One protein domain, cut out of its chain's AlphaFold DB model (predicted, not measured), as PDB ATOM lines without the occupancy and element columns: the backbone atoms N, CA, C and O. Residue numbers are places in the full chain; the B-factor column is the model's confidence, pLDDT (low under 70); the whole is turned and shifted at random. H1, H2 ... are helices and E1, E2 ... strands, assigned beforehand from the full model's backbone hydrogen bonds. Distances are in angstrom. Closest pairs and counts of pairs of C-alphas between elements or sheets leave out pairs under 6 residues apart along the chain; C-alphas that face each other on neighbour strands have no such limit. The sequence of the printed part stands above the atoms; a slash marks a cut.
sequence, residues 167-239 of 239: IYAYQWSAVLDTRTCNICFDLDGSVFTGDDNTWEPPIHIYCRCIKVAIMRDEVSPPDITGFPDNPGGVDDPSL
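AT A GLANCE: This is residues 167 to 239 of the 239 residues of the protein "Minor capsid protein" of Nakamurella sp. PAMC28650 (UniProt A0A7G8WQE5). Little regular structure: a two-stranded antiparallel ribbon, E1 beside E2, with the short helix H1 beyond the end of E1, and long loops make up most of the rest. The 73 printed residues hold, in order, E1, H1 and E2, of mixed class, with only 19 residues in named elements. The whole is compact, with a radius of gyration of the C-alphas of 12.2 A and spans of 35 by 23 by 16 A.

HOW THE PARTS SIT: E1, residues 167 to 173, is antiparallel to E2, residues 210 to 215, at 149 degrees; N 171 and O 212 are 2.8 A apart, within hydrogen-bond range. Residues 170 to 171 of E1 also pair antiparallel with residues 191 to 192. The closest C-alphas of E1 and H1, residues 182 to 187, are those of Trp 172 and Leu 187, 6.4 A apart. In H1 every O i to N i+4 pair is within hydrogen-bond range.

IN THESE COORDINATES: E1 begins at C-alpha 167 (-22.460, 37.775, 47.770) and measures 16.0 A. H1 measures 8.5 A. E2, 16.0 A, ends at C-alpha 215 (-21.822, 36.119, 52.012).

THE WHOLE: The printed part has no cut. The link from H1 to E2 is long, 22 residues. The farthest C-alphas, Val 219 and Leu 239, are 37.3 A apart. No printed residue is under 70 in pLDDT.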
ATOM      1  N   ILE A 167     -22.492  39.228  47.953       96.94
ATOM      2  CA  ILE A 167     -22.460  37.775  47.770       96.94
ATOM      3  C   ILE A 167     -21.087  37.356  47.243       96.94
ATOM      4  O   ILE A 167     -20.581  37.920  46.272       96.94
ATOM      5  N   TYR A 168     -20.470  36.383  47.910       96.12
ATOM      6  CA  TYR A 168     -19.211  35.762  47.503       96.12
ATOM      7  C   TYR A 168     -19.450  34.698  46.431       96.12
ATOM      8  O   TYR A 168     -18.862  34.766  45.354       96.12
ATOM      9  N   ALA A 169     -20.346  33.757  46.725       96.88
ATOM     10  CA  ALA A 169     -20.700  32.629  45.875       96.88
ATOM     11  C   ALA A 169     -22.125  32.162  46.203       96.88
ATOM     12  O   ALA A 169     -22.806  32.729  47.061       96.88
ATOM     13  N   TYR A 170     -22.567  31.113  45.532       97.00
ATOM     14  CA  TYR A 170     -23.818  30.430  45.804       97.00
ATOM     15  C   TYR A 170     -23.549  28.975  46.140       97.00
ATOM     16  O   TYR A 170     -22.598  28.395  45.625       97.00
ATOM     17  N   GLN A 171     -24.407  28.385  46.965       96.62
ATOM     18  CA  GLN A 171     -24.431  26.953  47.210       96.62
ATOM     19  C   GLN A 171     -25.750  26.361  46.722       96.62
ATOM     20  O   GLN A 171     -26.829  26.916  46.971       96.62
ATOM     21  N   TRP A 172     -25.666  25.220  46.046       96.69
ATOM     22  CA  TRP A 172     -26.829  24.393  45.763       96.69
ATOM     23  C   TRP A 172     -27.235  23.652  47.035       96.69
ATOM     24  O   TRP A 172     -26.439  22.907  47.603       96.69
ATOM     25  N   SER A 173     -28.475  23.850  47.480       96.38
ATOM     26  CA  SER A 173     -29.025  23.169  48.649       96.38
ATOM     27  C   SER A 173     -30.204  22.300  48.235       96.38
ATOM     28  O   SER A 173     -31.251  22.798  47.806       96.38
ATOM     29  N   ALA A 174     -30.027  20.991  48.366       96.44
ATOM     30  CA  ALA A 174     -31.067  19.996  48.224       96.44
ATOM     31  C   ALA A 174     -31.606  19.593  49.603       96.44
ATOM     32  O   ALA A 174     -30.875  19.426  50.577       96.44
ATOM     33  N   VAL A 175     -32.916  19.360  49.689       93.88
ATOM     34  CA  VAL A 175     -33.482  18.656  50.847       93.88
ATOM     35  C   VAL A 175     -33.085  17.189  50.714       93.88
ATOM     36  O   VAL A 175     -33.653  16.500  49.869       93.88
ATOM     37  N   LEU A 176     -32.105  16.734  51.499       94.88
ATOM     38  CA  LEU A 176     -31.603  15.355  51.496       94.88
ATOM     39  C   LEU A 176     -32.509  14.430  52.323       94.88
ATOM     40  O   LEU A 176     -32.307  14.233  53.521       94.88
ATOM     41  N   ASP A 177     -33.527  13.863  51.681       94.50
ATOM     42  CA  ASP A 177     -34.432  12.878  52.271       94.50
ATOM     43  C   ASP A 177     -34.648  11.676  51.332       94.50
ATOM     44  O   ASP A 177     -33.997  11.526  50.300       94.50
ATOM     45  N   THR A 178     -35.584  10.787  51.677       94.19
ATOM     46  CA  THR A 178     -35.870   9.570  50.896       94.19
ATOM     47  C   THR A 178     -36.458   9.824  49.502       94.19
ATOM     48  O   THR A 178     -36.681   8.873  48.756       94.19
ATOM     49  N   ARG A 179     -36.737  11.081  49.139       92.38
ATOM     50  CA  ARG A 179     -37.263  11.499  47.831       92.38
ATOM     51  C   ARG A 179     -36.237  12.266  46.994       92.38
ATOM     52  O   ARG A 179     -36.578  12.723  45.903       92.38
ATOM     53  N   THR A 180     -35.015  12.459  47.483       93.56
ATOM     54  CA  THR A 180     -33.944  13.115  46.722       93.56
ATOM     55  C   THR A 180     -33.478  12.202  45.594       93.56
ATOM     56  O   THR A 180     -33.157  11.039  45.820       93.56
ATOM     57  N   CYS A 181     -33.469  12.716  44.363       92.56
ATOM     58  CA  CYS A 181     -32.928  11.992  43.216       92.56
ATOM     59  C   CYS A 181     -31.395  12.106  43.178       92.56
ATOM     60  O   CYS A 181     -30.827  13.033  43.757       92.56
ATOM     61  N   ASN A 182     -30.737  11.217  42.430       94.00
ATOM     62  CA  ASN A 182     -29.276  11.221  42.301       94.00
ATOM     63  C   ASN A 182     -28.735  12.544  41.737       94.00
ATOM     64  O   ASN A 182     -27.703  13.006  42.193       94.00
ATOM     65  N   ILE A 183     -29.462  13.206  40.825       94.44
ATOM     66  CA  ILE A 183     -29.052  14.507  40.269       94.44
ATOM     67  C   ILE A 183     -28.935  15.551  41.387       94.44
ATOM     68  O   ILE A 183     -27.920  16.218  41.531       94.44
ATOM     69  N   CYS A 184     -29.978  15.684  42.212       95.06
ATOM     70  CA  CYS A 184     -29.995  16.652  43.307       95.06
ATOM     71  C   CYS A 184     -29.052  16.274  44.448       95.06
ATOM     72  O   CYS A 184     -28.572  17.175  45.126       95.06
ATOM     73  N   PHE A 185     -28.819  14.978  44.665       95.88
ATOM     74  CA  PHE A 185     -27.827  14.488  45.617       95.88
ATOM     75  C   PHE A 185     -26.410  14.873  45.179       95.88
ATOM     76  O   PHE A 185     -25.665  15.419  45.982       95.88
ATOM     77  N   ASP A 186     -26.073  14.663  43.904       96.38
ATOM     78  CA  ASP A 186     -24.753  14.991  43.356       96.38
ATOM     79  C   ASP A 186     -24.511  16.506  43.280       96.38
ATOM     80  O   ASP A 186     -23.384  16.963  43.445       96.38
ATOM     81  N   LEU A 187     -25.565  17.296  43.042       96.12
ATOM     82  CA  LEU A 187     -25.479  18.759  43.046       96.12
ATOM     83  C   LEU A 187     -25.366  19.350  44.461       96.12
ATOM     84  O   LEU A 187     -24.868  20.467  44.596       96.12
ATOM     85  N   ASP A 188     -25.828  18.653  45.505       97.44
ATOM     86  CA  ASP A 188     -25.864  19.190  46.869       97.44
ATOM     87  C   ASP A 188     -24.484  19.625  47.369       97.44
ATOM     88  O   ASP A 188     -23.482  18.931  47.217       97.44
ATOM     89  N   GLY A 189     -24.432  20.823  47.949       97.06
ATOM     90  CA  GLY A 189     -23.201  21.405  48.466       97.06
ATOM     91  C   GLY A 189     -22.293  22.038  47.410       97.06
ATOM     92  O   GLY A 189     -21.364  22.741  47.809       97.06
ATOM     93  N   SER A 190     -22.570  21.874  46.109       97.12
ATOM     94  CA  SER A 190     -21.803  22.526  45.035       97.12
ATOM     95  C   SER A 190     -21.774  24.040  45.239       97.12
ATOM     96  O   SER A 190     -22.828  24.662  45.412       97.12
ATOM     97  N   VAL A 191     -20.577  24.628  45.208       97.69
ATOM     98  CA  VAL A 191     -20.340  26.066  45.383       97.69
ATOM     99  C   VAL A 191     -19.929  26.682  44.051       97.69
ATOM    100  O   VAL A 191     -18.926  26.281  43.464       97.69
ATOM    101  N   PHE A 192     -20.675  27.678  43.582       95.62
ATOM    102  CA  PHE A 192     -20.526  28.250  42.241       95.62
ATOM    103  C   PHE A 192     -20.694  29.774  42.230       95.62
ATOM    104  O   PHE A 192     -21.230  30.382  43.160       95.62
ATOM    105  N   THR A 193     -20.193  30.415  41.178       92.94
ATOM    106  CA  THR A 193     -20.260  31.869  40.987       92.94
ATOM    107  C   THR A 193     -21.591  32.291  40.359       92.94
ATOM    108  O   THR A 193     -22.317  31.486  39.790       92.94
ATOM    109  N   GLY A 194     -21.956  33.571  40.481       83.31
ATOM    110  CA  GLY A 194     -23.273  34.063  40.034       83.31
ATOM    111  C   GLY A 194     -23.497  34.151  38.530       83.31
ATOM    112  O   GLY A 194     -24.625  34.377  38.096       83.31
ATOM    113  N   ASP A 195     -22.435  34.034  37.750       83.94
ATOM    114  CA  ASP A 195     -22.468  33.939  36.298       83.94
ATOM    115  C   ASP A 195     -22.728  32.506  35.808       83.94
ATOM    116  O   ASP A 195     -23.255  32.346  34.704       83.94
ATOM    117  N   ASP A 196     -22.463  31.486  36.632       85.00
ATOM    118  CA  ASP A 196     -22.801  30.102  36.315       85.00
ATOM    119  C   ASP A 196     -24.297  29.845  36.549       85.00
ATOM    120  O   ASP A 196     -24.794  29.819  37.677       85.00
ATOM    121  N   ASN A 197     -25.023  29.687  35.443       79.88
ATOM    122  CA  ASN A 197     -26.457  29.403  35.420       79.88
ATOM    123  C   ASN A 197     -26.751  28.045  34.765       79.88
ATOM    124  O   ASN A 197     -27.860  27.833  34.275       79.88
ATOM    125  N   THR A 198     -25.762  27.144  34.725       86.38
ATOM    126  CA  THR A 198     -25.897  25.810  34.117       86.38
ATOM    127  C   THR A 198     -27.019  25.015  34.787       86.38
ATOM    128  O   THR A 198     -27.863  24.426  34.114       86.38
ATOM    129  N   TRP A 199     -27.095  25.088  36.119       88.38
ATOM    130  CA  TRP A 199     -28.132  24.444  36.918       88.38
ATOM    131  C   TRP A 199     -28.895  25.492  37.736       88.38
ATOM    132  O   TRP A 199     -28.387  26.015  38.725       88.38
ATOM    133  N   GLU A 200     -30.145  25.777  37.359       88.69
ATOM    134  CA  GLU A 200     -31.046  26.656  38.118       88.69
ATOM    135  C   GLU A 200     -32.308  25.866  38.517       88.69
ATOM    136  O   GLU A 200     -33.033  25.377  37.647       88.69
ATOM    137  N   PRO A 201     -32.608  25.709  39.821       91.44
ATOM    138  CA  PRO A 201     -33.766  24.938  40.252       91.44
ATOM    139  C   PRO A 201     -35.092  25.656  39.918       91.44
ATOM    140  O   PRO A 201     -35.178  26.878  40.032       91.44
ATOM    141  N   PRO A 202     -36.186  24.937  39.609       92.81
ATOM    142  CA  PRO A 202     -36.287  23.485  39.526       92.81
ATOM    143  C   PRO A 202     -35.745  22.942  38.195       92.81
ATOM    144  O   PRO A 202     -36.038  23.491  37.138       92.81
ATOM    145  N   ILE A 203     -35.034  21.813  38.252       91.19
ATOM    146  CA  ILE A 203     -34.442  21.142  37.074       91.19
ATOM    147  C   ILE A 203     -35.187  19.874  36.635       91.19
ATOM    148  O   ILE A 203     -34.824  19.272  35.637       91.19
ATOM    149  N   HIS A 204     -36.201  19.463  37.400       88.44
ATOM    150  CA  HIS A 204     -37.157  18.401  37.080       88.44
ATOM    151  C   HIS A 204     -38.439  18.613  37.904       88.44
ATOM    152  O   HIS A 204     -38.475  19.414  38.851       88.44
ATOM    153  N   ILE A 205     -39.499  17.866  37.592       88.00
ATOM    154  CA  ILE A 205     -40.745  17.900  38.370       88.00
ATOM    155  C   ILE A 205     -40.472  17.471  39.822       88.00
ATOM    156  O   ILE A 205     -39.685  16.559  40.076       88.00
ATOM    157  N   TYR A 206     -41.104  18.150  40.783       86.44
ATOM    158  CA  TYR A 206     -40.903  17.962  42.229       86.44
ATOM    159  C   TYR A 206     -39.473  18.221  42.738       86.44
ATOM    160  O   TYR A 206     -39.134  17.804  43.847       86.44
ATOM    161  N   CYS A 207     -38.633  18.929  41.976       91.00
ATOM    162  CA  CYS A 207     -37.371  19.445  42.498       91.00
ATOM    163  C   CYS A 207     -37.645  20.380  43.692       91.00
ATOM    164  O   CYS A 207     -38.461  21.297  43.603       91.00
ATOM    165  N   ARG A 208     -36.973  20.120  44.819       91.81
ATOM    166  CA  ARG A 208     -37.089  20.886  46.078       91.81
ATOM    167  C   ARG A 208     -35.788  21.604  46.432       91.81
ATOM    168  O   ARG A 208     -35.576  21.963  47.585       91.81
ATOM    169  N   CYS A 209     -34.908  21.750  45.450       94.75
ATOM    170  CA  CYS A 209     -33.623  22.398  45.628       94.75
ATOM    171  C   CYS A 209     -33.774  23.910  45.531       94.75
ATOM    172  O   CYS A 209     -34.665  24.423  44.848       94.75
ATOM    173  N   ILE A 210     -32.876  24.612  46.205       95.19
ATOM    174  CA  ILE A 210     -32.770  26.063  46.158       95.19
ATOM    175  C   ILE A 210     -31.307  26.470  46.040       95.19
ATOM    176  O   ILE A 210     -30.396  25.742  46.427       95.19
ATOM    177  N   LYS A 211     -31.107  27.686  45.546       94.31
ATOM    178  CA  LYS A 211     -29.829  28.383  45.615       94.31
ATOM    179  C   LYS A 211     -29.768  29.202  46.903       94.31
ATOM    180  O   LYS A 211     -30.706  29.958  47.189       94.31
ATOM    181  N   VAL A 212     -28.683  29.065  47.656       95.38
ATOM    182  CA  VAL A 212     -28.399  29.827  48.881       95.38
ATOM    183  C   VAL A 212     -27.197  30.729  48.626       95.38
ATOM    184  O   VAL A 212     -26.251  30.315  47.963       95.38
ATOM    185  N   ALA A 213     -27.244  31.973  49.099       96.94
ATOM    186  CA  ALA A 213     -26.123  32.896  48.974       96.94
ATOM    187  C   ALA A 213     -25.093  32.653  50.087       96.94
ATOM    188  O   ALA A 213     -25.466  32.548  51.252       96.94
ATOM    189  N   ILE A 214     -23.815  32.617  49.716       97.25
ATOM    190  CA  ILE A 214     -22.671  32.657  50.633       97.25
ATOM    191  C   ILE A 214     -22.183  34.103  50.673       97.25
ATOM    192  O   ILE A 214     -21.911  34.704  49.626       97.25
ATOM    193  N   MET A 215     -22.088  34.686  51.863       96.50
ATOM    194  CA  MET A 215     -21.822  36.119  52.012       96.50
ATOM    195  C   MET A 215     -20.322  36.433  51.974       96.50
ATOM    196  O   MET A 215     -19.489  35.647  52.419       96.50
ATOM    197  N   ARG A 216     -19.950  37.616  51.463       95.25
ATOM    198  CA  ARG A 216     -18.537  38.060  51.428       95.25
ATOM    199  C   ARG A 216     -17.924  38.294  52.804       95.25
ATOM    200  O   ARG A 216     -16.703  38.318  52.912       95.25
ATOM    201  N   ASP A 217     -18.749  38.531  53.817       94.81
ATOM    202  CA  ASP A 217     -18.330  38.771  55.197       94.81
ATOM    203  C   ASP A 217     -18.284  37.489  56.047       94.81
ATOM    204  O   ASP A 217     -18.044  37.565  57.253       94.81
ATOM    205  N   GLU A 218     -18.476  36.309  55.444       94.19
ATOM    206  CA  GLU A 218     -18.275  35.040  56.138       94.19
ATOM    207  C   GLU A 218     -16.815  34.867  56.572       94.19
ATOM    208  O   GLU A 218     -15.875  35.137  55.829       94.19
ATOM    209  N   VAL A 219     -16.619  34.384  57.803       94.69
ATOM    210  CA  VAL A 219     -15.283  34.226  58.408       94.69
ATOM    211  C   VAL A 219     -14.457  33.151  57.695       94.69
ATOM    212  O   VAL A 219     -13.232  33.225  57.669       94.69
ATOM    213  N   SER A 220     -15.125  32.140  57.139       95.06
ATOM    214  CA  SER A 220     -14.498  31.004  56.464       95.06
ATOM    215  C   SER A 220     -15.420  30.500  55.347       95.06
ATOM    216  O   SER A 220     -16.062  29.463  55.533       95.06
ATOM    217  N   PRO A 221     -15.535  31.230  54.222       94.62
ATOM    218  CA  PRO A 221     -16.351  30.785  53.102       94.62
ATOM    219  C   PRO A 221     -15.746  29.509  52.485       94.62
ATOM    220  O   PRO A 221     -14.520  29.362  52.482       94.62
ATOM    221  N   PRO A 222     -16.567  28.581  51.970       95.88
ATOM    222  CA  PRO A 222     -16.070  27.397  51.279       95.88
ATOM    223  C   PRO A 222     -15.389  27.760  49.950       95.88
ATOM    224  O   PRO A 222     -15.657  28.807  49.350       95.88
ATOM    225  N   ASP A 223     -14.531  26.864  49.466       96.88
ATOM    226  CA  ASP A 223     -13.942  26.981  48.133       96.88
ATOM    227  C   ASP A 223     -15.018  26.833  47.048       96.88
ATOM    228  O   ASP A 223     -15.986  26.087  47.202       96.88
ATOM    229  N   ILE A 224     -14.837  27.537  45.930       97.00
ATOM    230  CA  ILE A 224     -15.699  27.396  44.753       97.00
ATOM    231  C   ILE A 224     -15.358  26.066  44.076       97.00
ATOM    232  O   ILE A 224     -14.251  25.892  43.569       97.00
ATOM    233  N   THR A 225     -16.311  25.137  44.067       96.25
ATOM    234  CA  THR A 225     -16.150  23.796  43.490       96.25
ATOM    235  C   THR A 225     -16.582  23.725  42.028       96.25
ATOM    236  O   THR A 225     -16.129  22.840  41.310       96.25
ATOM    237  N   GLY A 226     -17.466  24.630  41.597       94.31
ATOM    238  CA  GLY A 226     -18.250  24.457  40.375       94.31
ATOM    239  C   GLY A 226     -19.294  23.347  40.523       94.31
ATOM    240  O   GLY A 226     -19.478  22.789  41.611       94.31
ATOM    241  N   PHE A 227     -19.983  23.046  39.424       93.38
ATOM    242  CA  PHE A 227     -20.881  21.898  39.327       93.38
ATOM    243  C   PHE A 227     -20.120  20.628  38.906       93.38
ATOM    244  O   PHE A 227     -19.133  20.729  38.178       93.38
ATOM    245  N   PRO A 228     -20.565  19.433  39.336       92.56
ATOM    246  CA  PRO A 228     -20.059  18.170  38.802       92.56
ATOM    247  C   PRO A 228     -20.375  18.032  37.305       92.56
ATOM    248  O   PRO A 228     -21.390  18.550  36.845       92.56
ATOM    249  N   ASP A 229     -19.544  17.287  36.566       89.81
ATOM    250  CA  ASP A 229     -19.682  17.147  35.106       89.81
ATOM    251  C   ASP A 229     -21.025  16.510  34.696       89.81
ATOM    252  O   ASP A 229     -21.694  17.034  33.816       89.81
ATOM    253  N   ASN A 230     -21.440  15.419  35.359       91.31
ATOM    254  CA  ASN A 230     -22.638  14.638  35.002       91.31
ATOM    255  C   ASN A 230     -23.482  14.276  36.247       91.31
ATOM    256  O   ASN A 230     -23.528  13.096  36.633       91.31
ATOM    257  N   PRO A 231     -24.125  15.245  36.925       91.88
ATOM    258  CA  PRO A 231     -24.892  14.983  38.141       91.88
ATOM    259  C   PRO A 231     -26.027  13.993  37.870       91.88
ATOM    260  O   PRO A 231     -26.840  14.179  36.971       91.88
ATOM    261  N   GLY A 232     -26.090  12.907  38.636       90.81
ATOM    262  CA  GLY A 232     -27.059  11.830  38.454       90.81
ATOM    263  C   GLY A 232     -26.947  11.090  37.117       90.81
ATOM    264  O   GLY A 232     -27.875  10.362  36.761       90.81
ATOM    265  N   GLY A 233     -25.836  11.255  36.391       91.44
ATOM    266  CA  GLY A 233     -25.596  10.634  35.089       91.44
ATOM    267  C   GLY A 233     -26.298  11.319  33.914       91.44
ATOM    268  O   GLY A 233     -26.544  10.650  32.910       91.44
ATOM    269  N   VAL A 234     -26.647  12.604  34.036       87.25
ATOM    270  CA  VAL A 234     -27.191  13.411  32.931       87.25
ATOM    271  C   VAL A 234     -26.263  14.568  32.577       87.25
ATOM    272  O   VAL A 234     -25.600  15.109  33.458       87.25
ATOM    273  N   ASP A 235     -26.267  14.948  31.299       84.69
ATOM    274  CA  ASP A 235     -25.454  16.056  30.783       84.69
ATOM    275  C   ASP A 235     -26.152  17.419  30.970       84.69
ATOM    276  O   ASP A 235     -25.486  18.444  31.061       84.69
ATOM    277  N   ASP A 236     -27.493  17.437  31.050       82.00
ATOM    278  CA  ASP A 236     -28.304  18.662  31.089       82.00
ATOM    279  C   ASP A 236     -29.585  18.509  31.946       82.00
ATOM    280  O   ASP A 236     -30.143  17.408  32.060       82.00
ATOM    281  N   PRO A 237     -30.117  19.611  32.518       81.38
ATOM    282  CA  PRO A 237     -31.409  19.617  33.205       81.38
ATOM    283  C   PRO A 237     -32.583  19.362  32.242       81.38
ATOM    284  O   PRO A 237     -32.595  19.846  31.110       81.38
ATOM    285  N   SER A 238     -33.625  18.652  32.699       76.56
ATOM    286  CA  SER A 238     -34.839  18.404  31.901       76.56
ATOM    287  C   SER A 238     -36.125  18.480  32.735       76.56
ATOM    288  O   SER A 238     -36.307  17.761  33.721       76.56
ATOM    289  N   LEU A 239     -37.024  19.381  32.320       72.94
ATOM    290  CA  LEU A 239     -38.336  19.627  32.930       72.94
ATOM    291  C   LEU A 239     -39.468  18.867  32.237       72.94
ATOM    292  O   LEU A 239     -39.510  18.874  30.987       72.94
TER     293      LEU A 239